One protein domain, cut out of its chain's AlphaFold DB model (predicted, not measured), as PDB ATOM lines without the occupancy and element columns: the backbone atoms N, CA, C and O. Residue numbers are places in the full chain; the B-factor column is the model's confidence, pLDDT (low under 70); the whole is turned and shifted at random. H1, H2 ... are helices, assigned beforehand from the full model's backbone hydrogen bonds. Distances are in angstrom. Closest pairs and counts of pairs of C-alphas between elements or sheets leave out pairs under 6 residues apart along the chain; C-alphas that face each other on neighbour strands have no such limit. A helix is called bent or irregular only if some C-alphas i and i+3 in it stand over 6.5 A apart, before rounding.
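What this domain is: This is residues 306 to 464 of the 516 residues of an uncharacterized protein of Halobacteriovoraceae bacterium (UniProt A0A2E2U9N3). One very long helix, H6, makes the axis of a thin rod: H5 folds back beside its first part as a helical hairpin, and farther along H3 and H4 pack beside it in a three-helix, up-and-down bundle. H1 packs on H3, the short H2 follows H1, and residues 457 to 464 of H6 stick out. The 159 printed residues hold six named helices, H1 to H6 in chain order, and no named strand: all helix. The whole is extended, with a radius of gyration of the C-alphas of 24.3 A and spans of 94 by 26 by 20 A.

Where its parts are: H6, residues 407 to 464, is 84.3 A long and ends at C-alpha 464 (117.077, 67.884, 175.626). H5 is residues 380 to 401, 31.6 A; H4, residues 342 to 368, 38.6 A, has a kink of 28 degrees near residue 357. H3 is residues 327 to 338, 16.4 A. H1, residues 306 to 315, 14.6 A, begins at C-alpha 306 (86.065, 65.706, 181.482). H2, residues 318 to 322, 8.1 A, is irregular: C-alphas 319 and 322 are 7.1 A apart.

How they stand to each other: H6 touches H5 with residues 409 to 423 alone, opposite ways at a shallow tilt of 18 degrees; the closest C-alphas, of Glu 389 and Phe 413, are 6.2 A apart. H6 touches H4 with residues 425 to 449 alone, opposite ways at 19 degrees, a shallow tilt, closest at the C-alphas of Leu 367 and Arg 425, 6.1 A. H3 and H4 form a helical hairpin. H1 touches H3, closest at the C-alphas of Ala 312 and Ser 332, 6.2 A. H1, H3, H5 and H6 have every O i to N i+4 pair within hydrogen-bond range; H4 has 21 of 23, and H2 0 of 1, with 1 of 2 O i to N i+3 pairs.

The domain as a whole: The C-alphas farthest apart, of Asn 403 and Arg 464, are 93.9 A apart. The printed part has no cut, and the link from H4 to H5, 11 residues, is long. No printed residue is under 70 in pLDDT.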
ATOM      1  N   GLU A 306      86.377  66.955 180.766       91.50
ATOM      2  CA  GLU A 306      86.065  65.706 181.482       91.50
ATOM      3  C   GLU A 306      84.670  65.195 181.128       91.50
ATOM      4  O   GLU A 306      84.493  64.019 180.789       91.50
ATOM      5  N   LYS A 307      83.701  66.116 181.120       93.81
ATOM      6  CA  LYS A 307      82.324  65.877 180.698       93.81
ATOM      7  C   LYS A 307      82.255  65.570 179.209       93.81
ATOM      8  O   LYS A 307      81.657  64.568 178.825       93.81
ATOM      9  N   VAL A 308      82.938  66.364 178.375       95.25
ATOM     10  CA  VAL A 308      82.990  66.134 176.922       95.25
ATOM     11  C   VAL A 308      83.478  64.723 176.604       95.25
ATOM     12  O   VAL A 308      82.859  64.026 175.807       95.25
ATOM     13  N   LYS A 309      84.564  64.274 177.237       91.75
ATOM     14  CA  LYS A 309      85.149  62.954 176.991       91.75
ATOM     15  C   LYS A 309      84.246  61.820 177.480       91.75
ATOM     16  O   LYS A 309      84.081  60.839 176.757       91.75
ATOM     17  N   GLY A 310      83.659  61.946 178.672       91.50
ATOM     18  CA  GLY A 310      82.739  60.938 179.206       91.50
ATOM     19  C   GLY A 310      81.486  60.781 178.336       91.50
ATOM     20  O   GLY A 310      81.171  59.679 177.890       91.50
ATOM     21  N   GLN A 311      80.842  61.893 177.983       93.50
ATOM     22  CA  GLN A 311      79.649  61.907 177.132       93.50
ATOM     23  C   GLN A 311      79.942  61.512 175.673       93.50
ATOM     24  O   GLN A 311      79.171  60.769 175.061       93.50
ATOM     25  N   ALA A 312      81.070  61.947 175.099       92.50
ATOM     26  CA  ALA A 312      81.488  61.507 173.768       92.50
ATOM     27  C   ALA A 312      81.713  59.991 173.737       92.50
ATOM     28  O   ALA A 312      81.345  59.340 172.757       92.50
ATOM     29  N   LYS A 313      82.220  59.402 174.832       90.50
ATOM     30  CA  LYS A 313      82.394  57.952 174.918       90.50
ATOM     31  C   LYS A 313      81.071  57.197 174.837       90.50
ATOM     32  O   LYS A 313      81.005  56.164 174.170       90.50
ATOM     33  N   THR A 314      80.010  57.735 175.439       92.19
ATOM     34  CA  THR A 314      78.649  57.213 175.275       92.19
ATOM     35  C   THR A 314      78.222  57.238 173.806       92.19
ATOM     36  O   THR A 314      77.738  56.230 173.293       92.19
ATOM     37  N   LEU A 315      78.466  58.340 173.085       92.19
ATOM     38  CA  LEU A 315      78.123  58.460 171.659       92.19
ATOM     39  C   LEU A 315      78.930  57.543 170.734       92.19
ATOM     40  O   LEU A 315      78.473  57.251 169.628       92.19
ATOM     41  N   GLU A 316      80.114  57.093 171.142       89.88
ATOM     42  CA  GLU A 316      80.926  56.118 170.399       89.88
ATOM     43  C   GLU A 316      80.385  54.682 170.503       89.88
ATOM     44  O   GLU A 316      80.824  53.792 169.764       89.88
ATOM     45  N   HIS A 317      79.427  54.429 171.401       90.19
ATOM     46  CA  HIS A 317      78.877  53.098 171.603       90.19
ATOM     47  C   HIS A 317      78.211  52.540 170.330       90.19
ATOM     48  O   HIS A 317      77.637  53.265 169.511       90.19
ATOM     49  N   LYS A 318      78.248  51.206 170.166       88.69
ATOM     50  CA  LYS A 318      77.772  50.509 168.954       88.69
ATOM     51  C   LYS A 318      76.311  50.825 168.612       88.69
ATOM     52  O   LYS A 318      75.976  50.895 167.432       88.69
ATOM     53  N   ILE A 319      75.474  51.069 169.621       89.56
ATOM     54  CA  ILE A 319      74.051  51.419 169.461       89.56
ATOM     55  C   ILE A 319      73.881  52.698 168.622       89.56
ATOM     56  O   ILE A 319      72.979  52.787 167.789       89.56
ATOM     57  N   PHE A 320      74.797  53.661 168.748       90.62
ATOM     58  CA  PHE A 320      74.719  54.929 168.024       90.62
ATOM     59  C   PHE A 320      75.420  54.907 166.663       90.62
ATOM     60  O   PHE A 320      75.327  55.880 165.923       90.62
ATOM     61  N   LYS A 321      76.090  53.814 166.267       87.44
ATOM     62  CA  LYS A 321      76.810  53.742 164.977       87.44
ATOM     63  C   LYS A 321      75.923  53.888 163.741       87.44
ATOM     64  O   LYS A 321      76.416  54.296 162.700       87.44
ATOM     65  N   LYS A 322      74.631  53.566 163.844       89.81
ATOM     66  CA  LYS A 322      73.674  53.734 162.736       89.81
ATOM     67  C   LYS A 322      73.184  55.180 162.580       89.81
ATOM     68  O   LYS A 322      72.599  55.512 161.549       89.81
ATOM     69  N   HIS A 323      73.406  56.028 163.584       92.50
ATOM     70  CA  HIS A 323      72.956  57.414 163.578       92.50
ATOM     71  C   HIS A 323      73.972  58.307 162.868       92.50
ATOM     72  O   HIS A 323      75.179  58.198 163.068       92.50
ATOM     73  N   PHE A 324      73.468  59.221 162.041       94.56
ATOM     74  CA  PHE A 324      74.297  60.182 161.324       94.56
ATOM     75  C   PHE A 324      74.738  61.310 162.270       94.56
ATOM     76  O   PHE A 324      74.046  62.318 162.393       94.56
ATOM     77  N   LEU A 325      75.874  61.116 162.946       94.44
ATOM     78  CA  LEU A 325      76.423  62.030 163.957       94.44
ATOM     79  C   LEU A 325      77.897  62.363 163.653       94.44
ATOM     80  O   LEU A 325      78.787  61.949 164.399       94.44
ATOM     81  N   PRO A 326      78.199  63.089 162.558       94.06
ATOM     82  CA  PRO A 326      79.583  63.327 162.137       94.06
ATOM     83  C   PRO A 326      80.387  64.149 163.158       94.06
ATOM     84  O   PRO A 326      81.604  63.994 163.257       94.06
ATOM     85  N   ASP A 327      79.707  64.970 163.960       94.50
ATOM     86  CA  ASP A 327      80.335  65.846 164.949       94.50
ATOM     87  C   ASP A 327      80.878  65.098 166.179       94.50
ATOM     88  O   ASP A 327      81.747  65.637 166.861       94.50
ATOM     89  N   ARG A 328      80.454  63.854 166.461       93.81
ATOM     90  CA  ARG A 328      80.868  63.151 167.695       93.81
ATOM     91  C   ARG A 328      82.391  63.005 167.808       93.81
ATOM     92  O   ARG A 328      82.986  63.363 168.821       93.81
ATOM     93  N   HIS A 329      83.035  62.565 166.726       94.44
ATOM     94  CA  HIS A 329      84.489  62.378 166.682       94.44
ATOM     95  C   HIS A 329      85.229  63.693 166.534       94.44
ATOM     96  O   HIS A 329      86.371  63.806 166.967       94.44
ATOM     97  N   LEU A 330      84.590  64.692 165.925       96.25
ATOM     98  CA  LEU A 330      85.142  66.034 165.840       96.25
ATOM     99  C   LEU A 330      85.287  66.640 167.236       96.25
ATOM    100  O   LEU A 330      86.378  67.076 167.590       96.25
ATOM    101  N   ILE A 331      84.222  66.613 168.038       96.19
ATOM    102  CA  ILE A 331      84.238  67.125 169.413       96.19
ATOM    103  C   ILE A 331      85.260  66.355 170.262       96.19
ATOM    104  O   ILE A 331      86.074  66.980 170.942       96.19
ATOM    105  N   SER A 332      85.279  65.020 170.157       94.31
ATOM    106  CA  SER A 332      86.262  64.169 170.846       94.31
ATOM    107  C   SER A 332      87.704  64.541 170.465       94.31
ATOM    108  O   SER A 332      88.547  64.775 171.332       94.31
ATOM    109  N   SER A 333      87.973  64.733 169.167       96.50
ATOM    110  CA  SER A 333      89.293  65.144 168.666       96.50
ATOM    111  C   SER A 333      89.721  66.508 169.213       96.50
ATOM    112  O   SER A 333      90.883  66.676 169.579       96.50
ATOM    113  N   ILE A 334      88.802  67.481 169.287       96.88
ATOM    114  CA  ILE A 334      89.102  68.806 169.849       96.88
ATOM    115  C   ILE A 334      89.427  68.675 171.340       96.88
ATOM    116  O   ILE A 334      90.440  69.210 171.780       96.88
ATOM    117  N   ALA A 335      88.621  67.941 172.110       95.50
ATOM    118  CA  ALA A 335      88.856  67.756 173.542       95.50
ATOM    119  C   ALA A 335      90.200  67.059 173.829       95.50
ATOM    120  O   ALA A 335      90.968  67.507 174.683       95.50
ATOM    121  N   HIS A 336      90.536  66.006 173.077       95.12
ATOM    122  CA  HIS A 336      91.835  65.336 173.184       95.12
ATOM    123  C   HIS A 336      93.002  66.247 172.807       95.12
ATOM    124  O   HIS A 336      94.044  66.212 173.460       95.12
ATOM    125  N   LEU A 337      92.832  67.094 171.791       96.00
ATOM    126  CA  LEU A 337      93.856  68.049 171.388       96.00
ATOM    127  C   LEU A 337      94.097  69.111 172.469       96.00
ATOM    128  O   LEU A 337      95.246  69.381 172.804       96.00
ATOM    129  N   GLN A 338      93.028  69.658 173.051       94.94
ATOM    130  CA  GLN A 338      93.111  70.658 174.125       94.94
ATOM    131  C   GLN A 338      93.728  70.108 175.419       94.94
ATOM    132  O   GLN A 338      94.269  70.870 176.208       94.94
ATOM    133  N   THR A 339      93.679  68.789 175.621       92.62
ATOM    134  CA  THR A 339      94.268  68.093 176.780       92.62
ATOM    135  C   THR A 339      95.608  67.422 176.450       92.62
ATOM    136  O   THR A 339      96.136  66.643 177.247       92.62
ATOM    137  N   CYS A 340      96.161  67.710 175.264       93.31
ATOM    138  CA  CYS A 340      97.422  67.177 174.743       93.31
ATOM    139  C   CYS A 340      97.504  65.635 174.698       93.31
ATOM    140  O   CYS A 340      98.585  65.049 174.746       93.31
ATOM    141  N   GLN A 341      96.364  64.951 174.557       92.75
ATOM    142  CA  GLN A 341      96.262  63.494 174.408       92.75
ATOM    143  C   GLN A 341      96.411  63.089 172.932       92.75
ATOM    144  O   GLN A 341      95.478  62.585 172.305       92.75
ATOM    145  N   PHE A 342      97.590  63.335 172.357       94.50
ATOM    146  CA  PHE A 342      97.843  63.253 170.912       94.50
ATOM    147  C   PHE A 342      97.526  61.891 170.273       94.50
ATOM    148  O   PHE A 342      96.949  61.849 169.184       94.50
ATOM    149  N   ASP A 343      97.799  60.782 170.963       94.38
ATOM    150  CA  ASP A 343      97.460  59.441 170.464       94.38
ATOM    151  C   ASP A 343      95.947  59.264 170.278       94.38
ATOM    152  O   ASP A 343      95.488  58.696 169.284       94.38
ATOM    153  N   GLN A 344      95.153  59.819 171.197       94.56
ATOM    154  CA  GLN A 344      93.693  59.755 171.138       94.56
ATOM    155  C   GLN A 344      93.121  60.657 170.042       94.56
ATOM    156  O   GLN A 344      92.126  60.296 169.411       94.56
ATOM    157  N   VAL A 345      93.780  61.782 169.740       96.12
ATOM    158  CA  VAL A 345      93.434  62.612 168.572       96.12
ATOM    159  C   VAL A 345      93.584  61.797 167.284       96.12
ATOM    160  O   VAL A 345      92.674  61.763 166.456       96.12
ATOM    161  N   ASN A 346      94.698  61.075 167.129       95.75
ATOM    162  CA  ASN A 346      94.928  60.234 165.955       95.75
ATOM    163  C   ASN A 346      93.899  59.094 165.841       95.75
ATOM    164  O   ASN A 346      93.400  58.815 164.749       95.75
ATOM    165  N   ASN A 347      93.539  58.465 166.963       95.50
ATOM    166  CA  ASN A 347      92.489  57.442 166.998       95.50
ATOM    167  C   ASN A 347      91.121  58.013 166.596       95.50
ATOM    168  O   ASN A 347      90.415  57.402 165.795       95.50
ATOM    169  N   SER A 348      90.789  59.211 167.079       95.38
ATOM    170  CA  SER A 348      89.542  59.907 166.745       95.38
ATOM    171  C   SER A 348      89.464  60.262 165.255       95.38
ATOM    172  O   SER A 348      88.405  60.126 164.642       95.38
ATOM    173  N   PHE A 349      90.586  60.634 164.621       96.31
ATOM    174  CA  PHE A 349      90.635  60.839 163.168       96.31
ATOM    175  C   PHE A 349      90.360  59.558 162.380       96.31
ATOM    176  O   PHE A 349      89.614  59.602 161.402       96.31
ATOM    177  N   LYS A 350      90.945  58.425 162.788       96.19
ATOM    178  CA  LYS A 350      90.690  57.129 162.138       96.19
ATOM    179  C   LYS A 350      89.216  56.747 162.266       96.19
ATOM    180  O   LYS A 350      88.563  56.528 161.252       96.19
ATOM    181  N   ALA A 351      88.671  56.813 163.482       93.94
ATOM    182  CA  ALA A 351      87.265  56.518 163.746       93.94
ATOM    183  C   ALA A 351      86.314  57.428 162.947       93.94
ATOM    184  O   ALA A 351      85.341  56.949 162.361       93.94
ATOM    185  N   PHE A 352      86.625  58.727 162.852       95.50
ATOM    186  CA  PHE A 352      85.872  59.662 162.018       95.50
ATOM    187  C   PHE A 352      85.855  59.234 160.550       95.50
ATOM    188  O   PHE A 352      84.791  59.253 159.934       95.50
ATOM    189  N   LEU A 353      87.004  58.867 159.979       95.38
ATOM    190  CA  LEU A 353      87.089  58.462 158.576       95.38
ATOM    191  C   LEU A 353      86.359  57.142 158.321       95.38
ATOM    192  O   LEU A 353      85.578  57.064 157.373       95.38
ATOM    193  N   ASP A 354      86.580  56.142 159.171       92.62
ATOM    194  CA  ASP A 354      86.033  54.796 158.998       92.62
ATOM    195  C   ASP A 354      84.501  54.809 158.996       92.62
ATOM    196  O   ASP A 354      83.859  54.240 158.111       92.62
ATOM    197  N   GLU A 355      83.896  55.524 159.944       91.00
ATOM    198  CA  GLU A 355      82.442  55.550 160.087       91.00
ATOM    199  C   GLU A 355      81.768  56.491 159.085       91.00
ATOM    200  O   GLU A 355      80.760  56.141 158.463       91.00
ATOM    201  N   ASN A 356      82.328  57.684 158.870       94.38
ATOM    202  CA  ASN A 356      81.703  58.658 157.979       94.38
ATOM    203  C   ASN A 356      81.884  58.312 156.498       94.38
ATOM    204  O   ASN A 356      81.106  58.797 155.675       94.38
ATOM    205  N   ARG A 357      82.832  57.434 156.132       94.81
ATOM    206  CA  ARG A 357      82.979  56.944 154.752       94.81
ATOM    207  C   ARG A 357      81.719  56.234 154.265       94.81
ATOM    208  O   ARG A 357      81.253  56.526 153.166       94.81
ATOM    209  N   ALA A 358      81.135  55.356 155.082       92.88
ATOM    210  CA  ALA A 358      79.900  54.656 154.733       92.88
ATOM    211  C   ALA A 358      78.731  55.638 154.535       92.88
ATOM    212  O   ALA A 358      77.989  55.549 153.555       92.88
ATOM    213  N   HIS A 359      78.609  56.632 155.421       94.69
ATOM    214  CA  HIS A 359      77.596  57.677 155.287       94.69
ATOM    215  C   HIS A 359      77.810  58.552 154.050       94.69
ATOM    216  O   HIS A 359      76.843  58.852 153.356       94.69
ATOM    217  N   ALA A 360      79.049  58.935 153.740       96.19
ATOM    218  CA  ALA A 360      79.371  59.731 152.560       96.19
ATOM    219  C   ALA A 360      79.022  58.989 151.260       96.19
ATOM    220  O   ALA A 360      78.403  59.579 150.374       96.19
ATOM    221  N   LEU A 361      79.350  57.693 151.169       96.44
ATOM    222  CA  LEU A 361      78.973  56.852 150.029       96.44
ATOM    223  C   LEU A 361      77.451  56.751 149.886       96.44
ATOM    224  O   LEU A 361      76.938  56.955 148.788       96.44
ATOM    225  N   LYS A 362      76.728  56.537 150.996       96.38
ATOM    226  CA  LYS A 362      75.258  56.509 150.995       96.38
ATOM    227  C   LYS A 362      74.655  57.843 150.544       96.38
ATOM    228  O   LYS A 362      73.760  57.865 149.711       96.38
ATOM    229  N   ILE A 363      75.156  58.969 151.055       97.56
ATOM    230  CA  ILE A 363      74.696  60.305 150.640       97.56
ATOM    231  C   ILE A 363      74.898  60.493 149.130       97.56
ATOM    232  O   ILE A 363      74.006  60.985 148.444       97.56
ATOM    233  N   GLN A 364      76.056  60.097 148.597       97.69
ATOM    234  CA  GLN A 364      76.343  60.220 147.169       97.69
ATOM    235  C   GLN A 364      75.478  59.298 146.307       97.69
ATOM    236  O   GLN A 364      75.061  59.722 145.231       97.69
ATOM    237  N   SER A 365      75.210  58.063 146.743       97.88
ATOM    238  CA  SER A 365      74.351  57.141 145.995       97.88
ATOM    239  C   SER A 365      72.912  57.642 145.941       97.88
ATOM    240  O   SER A 365      72.320  57.659 144.870       97.88
ATOM    241  N   GLU A 366      72.380  58.114 147.067       97.94
ATOM    242  CA  GLU A 366      71.010  58.629 147.172       97.94
ATOM    243  C   GLU A 366      70.823  59.888 146.322       97.94
ATOM    244  O   GLU A 366      69.857  59.997 145.580       97.94
ATOM    245  N   LEU A 367      71.790  60.812 146.326       97.44
ATOM    246  CA  LEU A 367      71.720  62.023 145.500       97.44
ATOM    247  C   LEU A 367      71.771  61.756 143.986       97.44
ATOM    248  O   LEU A 367      71.380  62.634 143.219       97.44
ATOM    249  N   LYS A 368      72.256  60.586 143.552       97.44
ATOM    250  CA  LYS A 368      72.268  60.175 142.138       97.44
ATOM    251  C   LYS A 368      70.962  59.511 141.700       97.44
ATOM    252  O   LYS A 368      70.717  59.415 140.502       97.44
ATOM    253  N   GLN A 369      70.143  59.031 142.635       96.81
ATOM    254  CA  GLN A 369      68.889  58.365 142.302       96.81
ATOM    255  C   GLN A 369      67.834  59.380 141.831       96.81
ATOM    256  O   GLN A 369      67.750  60.491 142.368       96.81
ATOM    257  N   PRO A 370      66.974  59.007 140.864       95.62
ATOM    258  CA  PRO A 370      65.859  59.856 140.457       95.62
ATOM    259  C   PRO A 370      64.862  60.055 141.606       95.62
ATOM    260  O   PRO A 370      64.335  61.151 141.769       95.62
ATOM    261  N   THR A 371      64.663  59.056 142.461       96.06
ATOM    262  CA  THR A 371      63.744  59.111 143.607       96.06
ATOM    263  C   THR A 371      64.470  58.685 144.884       96.06
ATOM    264  O   THR A 371      64.396  57.514 145.257       96.06
ATOM    265  N   PRO A 372      65.215  59.594 145.541       96.69
ATOM    266  CA  PRO A 372      65.963  59.244 146.743       96.69
ATOM    267  C   PRO A 372      65.038  58.906 147.908       96.69
ATOM    268  O   PRO A 372      63.928  59.430 148.011       96.69
ATOM    269  N   HIS A 373      65.534  58.102 148.841       96.31
ATOM    270  CA  HIS A 373      64.796  57.745 150.047       96.31
ATOM    271  C   HIS A 373      64.591  58.962 150.974       96.31
ATOM    272  O   HIS A 373      65.538  59.688 151.281       96.31
ATOM    273  N   LEU A 374      63.377  59.150 151.504       95.19
ATOM    274  CA  LEU A 374      63.070  60.193 152.495       95.19
ATOM    275  C   LEU A 374      63.731  59.900 153.847       95.19
ATOM    276  O   LEU A 374      63.438  58.892 154.474       95.19
ATOM    277  N   ILE A 375      64.597  60.794 154.331       93.81
ATOM    278  CA  ILE A 375      65.311  60.611 155.605       93.81
ATOM    279  C   ILE A 375      64.377  60.782 156.807       93.81
ATOM    280  O   ILE A 375      64.412  59.961 157.719       93.81
ATOM    281  N   ASP A 376      63.608  61.869 156.829       91.88
ATOM    282  CA  ASP A 376      62.660  62.184 157.897       91.88
ATOM    283  C   ASP A 376      61.267  62.366 157.301       91.88
ATOM    284  O   ASP A 376      60.965  63.395 156.686       91.88
ATOM    285  N   GLN A 377      60.435  61.340 157.477       92.88
ATOM    286  CA  GLN A 377      59.042  61.330 157.036       92.88
ATOM    287  C   GLN A 377      58.154  62.222 157.907       92.88
ATOM    288  O   GLN A 377      57.165  62.753 157.419       92.88
ATOM    289  N   HIS A 378      58.540  62.453 159.164       90.00
ATOM    290  CA  HIS A 378      57.769  63.228 160.135       90.00
ATOM    291  C   HIS A 378      57.996  64.738 159.989       90.00
ATOM    292  O   HIS A 378      57.354  65.539 160.670       90.00
ATOM    293  N   HIS A 379      58.908  65.163 159.110       90.00
ATOM    294  CA  HIS A 379      59.048  66.571 158.772       90.00
ATOM    295  C   HIS A 379      57.732  67.076 158.162       90.00
ATOM    296  O   HIS A 379      57.248  66.528 157.173       90.00
ATOM    297  N   ARG A 380      57.164  68.160 158.701       89.75
ATOM    298  CA  ARG A 380      55.807  68.635 158.368       89.75
ATOM    299  C   ARG A 380      55.552  68.796 156.863       89.75
ATOM    300  O   ARG A 380      54.533  68.340 156.360       89.75
ATOM    301  N   THR A 381      56.499  69.374 156.120       91.88
ATOM    302  CA  THR A 381      56.405  69.479 154.648       91.88
ATOM    303  C   THR A 381      56.309  68.115 153.958       91.88
ATOM    304  O   THR A 381      55.551  67.975 153.007       91.88
ATOM    305  N   VAL A 382      57.046  67.109 154.437       95.00
ATOM    306  CA  VAL A 382      56.993  65.746 153.892       95.00
ATOM    307  C   VAL A 382      55.648  65.109 154.218       95.00
ATOM    308  O   VAL A 382      55.003  64.592 153.315       95.00
ATOM    309  N   MET A 383      55.172  65.237 155.459       95.25
ATOM    310  CA  MET A 383      53.845  64.756 155.858       95.25
ATOM    311  C   MET A 383      52.723  65.342 154.993       95.25
ATOM    312  O   MET A 383      51.823  64.610 154.589       95.25
ATOM    313  N   LEU A 384      52.774  66.641 154.679       95.62
ATOM    314  CA  LEU A 384      51.792  67.276 153.794       95.62
ATOM    315  C   LEU A 384      51.841  66.706 152.375       95.62
ATOM    316  O   LEU A 384      50.788  66.460 151.800       95.62
ATOM    317  N   LEU A 385      53.034  66.453 151.831       97.19
ATOM    318  CA  LEU A 385      53.191  65.854 150.502       97.19
ATOM    319  C   LEU A 385      52.755  64.383 150.454       97.19
ATOM    320  O   LEU A 385      52.202  63.951 149.448       97.19
ATOM    321  N   LEU A 386      52.998  63.609 151.516       97.31
ATOM    322  CA  LEU A 386      52.540  62.219 151.618       97.31
ATOM    323  C   LEU A 386      51.009  62.154 151.694       97.31
ATOM    324  O   LEU A 386      50.385  61.391 150.961       97.31
ATOM    325  N   ARG A 387      50.397  63.014 152.517       97.75
ATOM    326  CA  ARG A 387      48.934  63.150 152.604       97.75
ATOM    327  C   ARG A 387      48.324  63.639 151.291       97.75
ATOM    328  O   ARG A 387      47.302  63.113 150.874       97.75
ATOM    329  N   ALA A 388      48.973  64.586 150.610       98.00
ATOM    330  CA  ALA A 388      48.527  65.058 149.301       98.00
ATOM    331  C   ALA A 388      48.521  63.937 148.254       98.00
ATOM    332  O   ALA A 388      47.581  63.843 147.471       98.00
ATOM    333  N   GLU A 389      49.538  63.066 148.252       98.00
ATOM    334  CA  GLU A 389      49.579  61.899 147.362       98.00
ATOM    335  C   GLU A 389      48.413  60.937 147.638       98.00
ATOM    336  O   GLU A 389      47.752  60.482 146.703       98.00
ATOM    337  N   GLU A 390      48.145  60.639 148.911       98.12
ATOM    338  CA  GLU A 390      47.038  59.772 149.324       98.12
ATOM    339  C   GLU A 390      45.674  60.370 148.950       98.12
ATOM    340  O   GLU A 390      44.842  59.696 148.336       98.12
ATOM    341  N   THR A 391      45.477  61.658 149.238       98.00
ATOM    342  CA  THR A 391      44.263  62.403 148.893       98.00
ATOM    343  C   THR A 391      44.036  62.409 147.384       98.00
ATOM    344  O   THR A 391      42.970  61.989 146.939       98.00
ATOM    345  N   LEU A 392      45.045  62.753 146.578       98.31
ATOM    346  CA  LEU A 392      44.949  62.724 145.114       98.31
ATOM    347  C   LEU A 392      44.616  61.333 144.572       98.31
ATOM    348  O   LEU A 392      43.785  61.211 143.677       98.31
ATOM    349  N   ARG A 393      45.213  60.272 145.128       98.31
ATOM    350  CA  ARG A 393      44.882  58.892 144.743       98.31
ATOM    351  C   ARG A 393      43.411  58.576 145.011       98.31
ATOM    352  O   ARG A 393      42.747  57.986 144.161       98.31
ATOM    353  N   SER A 394      42.899  58.984 146.171       98.19
ATOM    354  CA  SER A 394      41.486  58.802 146.511       98.19
ATOM    355  C   SER A 394      40.560  59.605 145.587       98.19
ATOM    356  O   SER A 394      39.508  59.107 145.190       98.19
ATOM    357  N   GLU A 395      40.969  60.810 145.184       98.19
ATOM    358  CA  GLU A 395      40.208  61.663 144.269       98.19
ATOM    359  C   GLU A 395      40.174  61.104 142.852       98.19
ATOM    360  O   GLU A 395      39.104  61.069 142.257       98.19
ATOM    361  N   ILE A 396      41.297  60.590 142.341       98.44
ATOM    362  CA  ILE A 396      41.353  59.916 141.037       98.44
ATOM    363  C   ILE A 396      40.342  58.763 140.994       98.44
ATOM    364  O   ILE A 396      39.560  58.664 140.050       98.44
ATOM    365  N   ASN A 397      40.281  57.938 142.045       98.19
ATOM    366  CA  ASN A 397      39.310  56.845 142.126       98.19
ATOM    367  C   ASN A 397      37.860  57.361 142.114       98.19
ATOM    368  O   ASN A 397      37.031  56.849 141.364       98.19
ATOM    369  N   LYS A 398      37.560  58.416 142.883       97.88
ATOM    370  CA  LYS A 398      36.225  59.042 142.899       97.88
ATOM    371  C   LYS A 398      35.853  59.658 141.547       97.88
ATOM    372  O   LYS A 398      34.700  59.568 141.140       97.88
ATOM    373  N   TYR A 399      36.799  60.271 140.838       97.69
ATOM    374  CA  TYR A 399      36.569  60.798 139.489       97.69
ATOM    375  C   TYR A 399      36.227  59.685 138.499       97.69
ATOM    376  O   TYR A 399      35.274  59.829 137.732       97.69
ATOM    377  N   SER A 400      36.936  58.558 138.579       97.12
ATOM    378  CA  SER A 400      36.638  57.361 137.791       97.12
ATOM    379  C   SER A 400      35.232  56.825 138.080       97.12
ATOM    380  O   SER A 400      34.478  56.571 137.144       97.12
ATOM    381  N   GLU A 401      34.817  56.742 139.353       97.31
ATOM    382  CA  GLU A 401      33.440  56.363 139.736       97.31
ATOM    383  C   GLU A 401      32.378  57.309 139.149       97.31
ATOM    384  O   GLU A 401      31.282  56.889 138.773       97.31
ATOM    385  N   LEU A 402      32.696  58.603 139.058       96.31
ATOM    386  CA  LEU A 402      31.809  59.628 138.504       96.31
ATOM    387  C   LEU A 402      31.828  59.686 136.967       96.31
ATOM    388  O   LEU A 402      31.024  60.420 136.384       96.31
ATOM    389  N   ASN A 403      32.672  58.884 136.306       97.19
ATOM    390  CA  ASN A 403      32.943  58.924 134.865       97.19
ATOM    391  C   ASN A 403      33.436  60.306 134.393       97.19
ATOM    392  O   ASN A 403      32.969  60.834 133.383       97.19
ATOM    393  N   LEU A 404      34.340  60.914 135.161       96.44
ATOM    394  CA  LEU A 404      34.991  62.185 134.844       96.44
ATOM    395  C   LEU A 404      36.448  61.949 134.427       96.44
ATOM    396  O   LEU A 404      37.065  60.963 134.824       96.44
ATOM    397  N   ALA A 405      37.011  62.863 133.634       96.94
ATOM    398  CA  ALA A 405      38.399  62.768 133.186       96.94
ATOM    399  C   ALA A 405      39.387  62.921 134.361       96.94
ATOM    400  O   ALA A 405      39.263  63.850 135.158       96.94
ATOM    401  N   THR A 406      40.384  62.035 134.441       97.62
ATOM    402  CA  THR A 406      41.383  61.982 135.529       97.62
ATOM    403  C   THR A 406      42.738  62.592 135.165       97.62
ATOM    404  O   THR A 406      43.579  62.764 136.045       97.62
ATOM    405  N   SER A 407      42.962  62.956 133.899       97.31
ATOM    406  CA  SER A 407      44.275  63.360 133.371       97.31
ATOM    407  C   SER A 407      44.918  64.528 134.129       97.31
ATOM    408  O   SER A 407      46.116  64.503 134.419       97.31
ATOM    409  N   ASP A 408      44.135  65.539 134.510       96.12
ATOM    410  CA  ASP A 408      44.637  66.677 135.288       96.12
ATOM    411  C   ASP A 408      45.057  66.278 136.712       96.12
ATOM    412  O   ASP A 408      46.077  66.764 137.215       96.12
ATOM    413  N   LEU A 409      44.319  65.362 137.352       97.38
ATOM    414  CA  LEU A 409      44.647  64.835 138.680       97.38
ATOM    415  C   LEU A 409      45.877  63.922 138.632       97.38
ATOM    416  O   LEU A 409      46.727  64.005 139.513       97.38
ATOM    417  N   GLU A 410      46.022  63.108 137.589       98.06
ATOM    418  CA  GLU A 410      47.202  62.261 137.364       98.06
ATOM    419  C   GLU A 410      48.467  63.092 137.116       98.06
ATOM    420  O   GLU A 410      49.539  62.799 137.663       98.06
ATOM    421  N   ARG A 411      48.349  64.192 136.360       98.00
ATOM    422  CA  ARG A 411      49.440  65.163 136.202       98.00
ATOM    423  C   ARG A 411      49.848  65.746 137.556       98.00
ATOM    424  O   ARG A 411      51.036  65.791 137.866       98.00
ATOM    425  N   LYS A 412      48.886  66.153 138.389       97.31
ATOM    426  CA  LYS A 412      49.164  66.673 139.740       97.31
ATOM    427  C   LYS A 412      49.771  65.629 140.662       97.31
ATOM    428  O   LYS A 412      50.715  65.928 141.380       97.31
ATOM    429  N   PHE A 413      49.271  64.403 140.617       97.94
ATOM    430  CA  PHE A 413      49.828  63.281 141.361       97.94
ATOM    431  C   PHE A 413      51.311  63.072 141.019       97.94
ATOM    432  O   PHE A 413      52.145  62.898 141.910       97.94
ATOM    433  N   SER A 414      51.658  63.199 139.737       97.56
ATOM    434  CA  SER A 414      53.047  63.150 139.270       97.56
ATOM    435  C   SER A 414      53.873  64.328 139.808       97.56
ATOM    436  O   SER A 414      54.961  64.117 140.339       97.56
ATOM    437  N   GLN A 415      53.324  65.550 139.794       97.81
ATOM    438  CA  GLN A 415      53.962  66.735 140.390       97.81
ATOM    439  C   GLN A 415      54.194  66.592 141.905       97.81
ATOM    440  O   GLN A 415      55.238  67.012 142.405       97.81
ATOM    441  N   VAL A 416      53.268  65.976 142.651       98.00
ATOM    442  CA  VAL A 416      53.459  65.698 144.086       98.00
ATOM    443  C   VAL A 416      54.634  64.746 144.295       98.00
ATOM    444  O   VAL A 416      55.475  65.004 145.155       98.00
ATOM    445  N   ARG A 417      54.748  63.683 143.493       97.56
ATOM    446  CA  ARG A 417      55.882  62.744 143.570       97.56
ATOM    447  C   ARG A 417      57.211  63.403 143.226       97.56
ATOM    448  O   ARG A 417      58.212  63.161 143.902       97.56
ATOM    449  N   GLU A 418      57.227  64.277 142.229       97.44
ATOM    450  CA  GLU A 418      58.403  65.089 141.914       97.44
ATOM    451  C   GLU A 418      58.781  66.009 143.082       97.44
ATOM    452  O   GLU A 418      59.958  66.095 143.444       97.44
ATOM    453  N   ALA A 419      57.797  66.642 143.728       96.81
ATOM    454  CA  ALA A 419      58.017  67.474 144.907       96.81
ATOM    455  C   ALA A 419      58.535  66.661 146.108       96.81
ATOM    456  O   ALA A 419      59.448  67.115 146.801       96.81
ATOM    457  N   GLN A 420      58.024  65.445 146.331       97.19
ATOM    458  CA  GLN A 420      58.543  64.519 147.345       97.19
ATOM    459  C   GLN A 420      59.998  64.127 147.054       97.19
ATOM    460  O   GLN A 420      60.840  64.188 147.951       97.19
ATOM    461  N   ALA A 421      60.323  63.782 145.804       97.19
ATOM    462  CA  ALA A 421      61.688  63.455 145.401       97.19
ATOM    463  C   ALA A 421      62.630  64.661 145.563       97.19
ATOM    464  O   ALA A 421      63.755  64.514 146.047       97.19
ATOM    465  N   ALA A 422      62.176  65.868 145.217       97.06
ATOM    466  CA  ALA A 422      62.927  67.101 145.433       97.06
ATOM    467  C   ALA A 422      63.172  67.367 146.928       97.06
ATOM    468  O   ALA A 422      64.270  67.774 147.318       97.06
ATOM    469  N   GLU A 423      62.184  67.092 147.780       96.62
ATOM    470  CA  GLU A 423      62.304  67.232 149.229       96.62
ATOM    471  C   GLU A 423      63.258  66.187 149.831       96.62
ATOM    472  O   GLU A 423      64.130  66.538 150.629       96.62
ATOM    473  N   ALA A 424      63.200  64.934 149.373       97.50
ATOM    474  CA  ALA A 424      64.171  63.903 149.737       97.50
ATOM    475  C   ALA A 424      65.599  64.319 149.349       97.50
ATOM    476  O   ALA A 424      66.509  64.292 150.184       97.50
ATOM    477  N   ARG A 425      65.800  64.804 148.112       97.81
ATOM    478  CA  ARG A 425      67.093  65.354 147.661       97.81
ATOM    479  C   ARG A 425      67.563  66.491 148.564       97.81
ATOM    480  O   ARG A 425      68.736  66.507 148.932       97.81
ATOM    481  N   ARG A 426      66.675  67.408 148.969       96.81
ATOM    482  CA  ARG A 426      67.003  68.506 149.898       96.81
ATOM    483  C   ARG A 426      67.512  67.976 151.240       96.81
ATOM    484  O   ARG A 426      68.529  68.458 151.739       96.81
ATOM    485  N   GLN A 427      66.853  66.973 151.822       96.50
ATOM    486  CA  GLN A 427      67.297  66.363 153.082       96.50
ATOM    487  C   GLN A 427      68.690  65.722 152.946       96.50
ATOM    488  O   GLN A 427      69.552  65.912 153.811       96.50
ATOM    489  N   TRP A 428      68.957  65.029 151.835       97.94
ATOM    490  CA  TRP A 428      70.279  64.463 151.546       97.94
ATOM    491  C   TRP A 428      71.344  65.535 151.294       97.94
ATOM    492  O   TRP A 428      72.465  65.404 151.784       97.94
ATOM    493  N   GLN A 429      71.005  66.624 150.601       98.00
ATOM    494  CA  GLN A 429      71.890  67.780 150.420       98.00
ATOM    495  C   GLN A 429      72.233  68.441 151.759       98.00
ATOM    496  O   GLN A 429      73.390  68.790 151.990       98.00
ATOM    497  N   ASN A 430      71.270  68.551 152.677       96.38
ATOM    498  CA  ASN A 430      71.527  69.049 154.026       96.38
ATOM    499  C   ASN A 430      72.517  68.141 154.770       96.38
ATOM    500  O   ASN A 430      73.487  68.641 155.336       96.38
ATOM    501  N   ARG A 431      72.349  66.810 154.711       97.19
ATOM    502  CA  ARG A 431      73.327  65.866 155.288       97.19
ATOM    503  C   ARG A 431      74.702  65.970 154.636       97.19
ATOM    504  O   ARG A 431      75.704  65.946 155.348       97.19
ATOM    505  N   LYS A 432      74.763  66.128 153.309       98.06
ATOM    506  CA  LYS A 432      76.012  66.374 152.576       98.06
ATOM    507  C   LYS A 432      76.717  67.618 153.120       98.06
ATOM    508  O   LYS A 432      77.884  67.533 153.481       98.06
ATOM    509  N   ARG A 433      75.994  68.731 153.267       98.00
ATOM    510  CA  ARG A 433      76.537  69.986 153.801       98.00
ATOM    511  C   ARG A 433      77.032  69.839 155.240       98.00
ATOM    512  O   ARG A 433      78.109  70.327 155.560       98.00
ATOM    513  N   VAL A 434      76.276  69.154 156.101       96.31
ATOM    514  CA  VAL A 434      76.706  68.861 157.481       96.31
ATOM    515  C   VAL A 434      78.005  68.046 157.480       96.31
ATOM    516  O   VAL A 434      78.943  68.395 158.193       96.31
ATOM    517  N   MET A 435      78.101  67.016 156.634       97.06
ATOM    518  CA  MET A 435      79.319  66.213 156.482       97.06
ATOM    519  C   MET A 435      80.508  67.046 155.985       97.06
ATOM    520  O   MET A 435      81.603  66.940 156.527       97.06
ATOM    521  N   GLU A 436      80.311  67.891 154.972       97.44
ATOM    522  CA  GLU A 436      81.362  68.760 154.427       97.44
ATOM    523  C   GLU A 436      81.892  69.738 155.481       97.44
ATOM    524  O   GLU A 436      83.108  69.882 155.626       97.44
ATOM    525  N   ILE A 437      80.997  70.343 156.268       97.31
ATOM    526  CA  ILE A 437      81.366  71.216 157.389       97.31
ATOM    527  C   ILE A 437      82.159  70.431 158.440       97.31
ATOM    528  O   ILE A 437      83.195  70.911 158.902       97.31
ATOM    529  N   ALA A 438      81.722  69.222 158.800       96.75
ATOM    530  CA  ALA A 438      82.435  68.382 159.760       96.75
ATOM    531  C   ALA A 438      83.838  68.005 159.255       96.75
ATOM    532  O   ALA A 438      84.812  68.133 159.994       96.75
ATOM    533  N   ILE A 439      83.975  67.629 157.977       97.12
ATOM    534  CA  ILE A 439      85.271  67.352 157.335       97.12
ATOM    535  C   ILE A 439      86.164  68.594 157.363       97.12
ATOM    536  O   ILE A 439      87.346  68.495 157.691       97.12
ATOM    537  N   GLN A 440      85.623  69.766 157.026       97.69
ATOM    538  CA  GLN A 440      86.373  71.018 157.044       97.69
ATOM    539  C   GLN A 440      86.877  71.338 158.456       97.69
ATOM    540  O   GLN A 440      88.071  71.580 158.635       97.69
ATOM    541  N   LYS A 441      86.001  71.280 159.467       97.69
ATOM    542  CA  LYS A 441      86.381  71.469 160.873       97.69
ATOM    543  C   LYS A 441      87.436  70.446 161.302       97.69
ATOM    544  O   LYS A 441      88.427  70.818 161.920       97.69
ATOM    545  N   MET A 442      87.294  69.186 160.897       97.25
ATOM    546  CA  MET A 442      88.264  68.140 161.211       97.25
ATOM    547  C   MET A 442      89.642  68.405 160.587       97.25
ATOM    548  O   MET A 442      90.670  68.152 161.214       97.25
ATOM    549  N   ARG A 443      89.695  68.969 159.372       97.69
ATOM    550  CA  ARG A 443      90.960  69.403 158.754       97.69
ATOM    551  C   ARG A 443      91.642  70.491 159.578       97.69
ATOM    552  O   ARG A 443      92.852  70.408 159.760       97.69
ATOM    553  N   PHE A 444      90.890  71.457 160.107       97.75
ATOM    554  CA  PHE A 444      91.447  72.464 161.015       97.75
ATOM    555  C   PHE A 444      92.014  71.832 162.287       97.75
ATOM    556  O   PHE A 444      93.151  72.122 162.644       97.75
ATOM    557  N   VAL A 445      91.284  70.899 162.909       97.62
ATOM    558  CA  VAL A 445      91.779  70.158 164.085       97.62
ATOM    559  C   VAL A 445      93.062  69.395 163.757       97.62
ATOM    560  O   VAL A 445      94.003  69.407 164.545       97.62
ATOM    561  N   LYS A 446      93.154  68.781 162.572       97.62
ATOM    562  CA  LYS A 446      94.369  68.092 162.115       97.62
ATOM    563  C   LYS A 446      95.548  69.044 161.900       97.62
ATOM    564  O   LYS A 446      96.674  68.688 162.240       97.62
ATOM    565  N   ILE A 447      95.316  70.225 161.331       97.94
ATOM    566  CA  ILE A 447      96.365  71.241 161.159       97.94
ATOM    567  C   ILE A 447      96.875  71.697 162.526       97.94
ATOM    568  O   ILE A 447      98.088  71.717 162.738       97.94
ATOM    569  N   GLU A 448      95.965  71.989 163.456       97.38
ATOM    570  CA  GLU A 448      96.330  72.404 164.808       97.38
ATOM    571  C   GLU A 448      97.101  71.298 165.529       97.38
ATOM    572  O   GLU A 448      98.192  71.549 166.025       97.38
ATOM    573  N   TYR A 449      96.628  70.053 165.456       97.25
ATOM    574  CA  TYR A 449      97.333  68.874 165.962       97.25
ATOM    575  C   TYR A 449      98.777  68.764 165.444       97.25
ATOM    576  O   TYR A 449      99.714  68.550 166.215       97.25
ATOM    577  N   LEU A 450      98.993  68.930 164.135       96.81
ATOM    578  CA  LEU A 450     100.338  68.874 163.554       96.81
ATOM    579  C   LEU A 450     101.202  70.062 163.999       96.81
ATOM    580  O   LEU A 450     102.397  69.894 164.247       96.81
ATOM    581  N   SER A 451     100.612  71.252 164.110       96.44
ATOM    582  CA  SER A 451     101.279  72.464 164.590       96.44
ATOM    583  C   SER A 451     101.725  72.314 166.048       96.44
ATOM    584  O   SER A 451     102.903  72.515 166.358       96.44
ATOM    585  N   THR A 452     100.828  71.870 166.934       93.56
ATOM    586  CA  THR A 452     101.124  71.622 168.350       93.56
ATOM    587  C   THR A 452     102.187  70.546 168.516       93.56
ATOM    588  O   THR A 452     103.118  70.733 169.295       93.56
ATOM    589  N   MET A 453     102.128  69.467 167.727       92.88
ATOM    590  CA  MET A 453     103.142  68.408 167.747       92.88
ATOM    591  C   MET A 453     104.524  68.906 167.313       92.88
ATOM    592  O   MET A 453     105.526  68.549 167.928       92.88
ATOM    593  N   ARG A 454     104.607  69.765 166.287       93.94
ATOM    594  CA  ARG A 454     105.884  70.374 165.866       93.94
ATOM    595  C   ARG A 454     106.455  71.290 166.944       93.94
ATOM    596  O   ARG A 454     107.644  71.191 167.231       93.94
ATOM    597  N   ARG A 455     105.617  72.134 167.560       91.88
ATOM    598  CA  ARG A 455     106.015  73.011 168.677       91.88
ATOM    599  C   ARG A 455     106.478  72.208 169.888       91.88
ATOM    600  O   ARG A 455     107.451  72.573 170.534       91.88
ATOM    601  N   LEU A 456     105.799  71.107 170.195       89.56
ATOM    602  CA  LEU A 456     106.192  70.223 171.284       89.56
ATOM    603  C   LEU A 456     107.519  69.526 170.971       89.56
ATOM    604  O   LEU A 456     108.404  69.516 171.817       89.56
ATOM    605  N   LYS A 457     107.707  69.032 169.743       90.25
ATOM    606  CA  LYS A 457     108.977  68.438 169.306       90.25
ATOM    607  C   LYS A 457     110.135  69.437 169.375       90.25
ATOM    608  O   LYS A 457     111.201  69.070 169.857       90.25
ATOM    609  N   SER A 458     109.940  70.684 168.936       90.81
ATOM    610  CA  SER A 458     110.981  71.715 169.025       90.81
ATOM    611  C   SER A 458     111.282  72.103 170.473       90.81
ATOM    612  O   SER A 458     112.449  72.199 170.840       90.81
ATOM    613  N   LYS A 459     110.258  72.241 171.328       88.31
ATOM    614  CA  LYS A 459     110.443  72.467 172.771       88.31
ATOM    615  C   LYS A 459     111.197  71.313 173.435       88.31
ATOM    616  O   LYS A 459     112.117  71.565 174.201       88.31
ATOM    617  N   LEU A 460     110.849  70.064 173.128       86.75
ATOM    618  CA  LEU A 460     111.543  68.890 173.663       86.75
ATOM    619  C   LEU A 460     112.993  68.800 173.177       86.75
ATOM    620  O   LEU A 460     113.845  68.401 173.961       86.75
ATOM    621  N   ALA A 461     113.286  69.193 171.933       88.19
ATOM    622  CA  ALA A 461     114.660  69.287 171.442       88.19
ATOM    623  C   ALA A 461     115.465  70.324 172.245       88.19
ATOM    624  O   ALA A 461     116.496  69.981 172.803       88.19
ATOM    625  N   LEU A 462     114.924  71.535 172.436       86.75
ATOM    626  CA  LEU A 462     115.568  72.578 173.250       86.75
ATOM    627  C   LEU A 462     115.754  72.158 174.715       86.75
ATOM    628  O   LEU A 462     116.758  72.498 175.336       86.75
ATOM    629  N   ILE A 463     114.785  71.442 175.291       84.38
ATOM    630  CA  ILE A 463     114.901  70.902 176.652       84.38
ATOM    631  C   ILE A 463     115.978  69.822 176.695       84.38
ATOM    632  O   ILE A 463     116.770  69.832 177.626       84.38
ATOM    633  N   ARG A 464     116.043  68.923 175.708       82.56
ATOM    634  CA  ARG A 464     117.077  67.884 175.626       82.56
ATOM    635  C   ARG A 464     118.474  68.492 175.519       82.56
ATOM    636  O   ARG A 464     119.366  68.028 176.216       82.56
TER     637      ARG A 464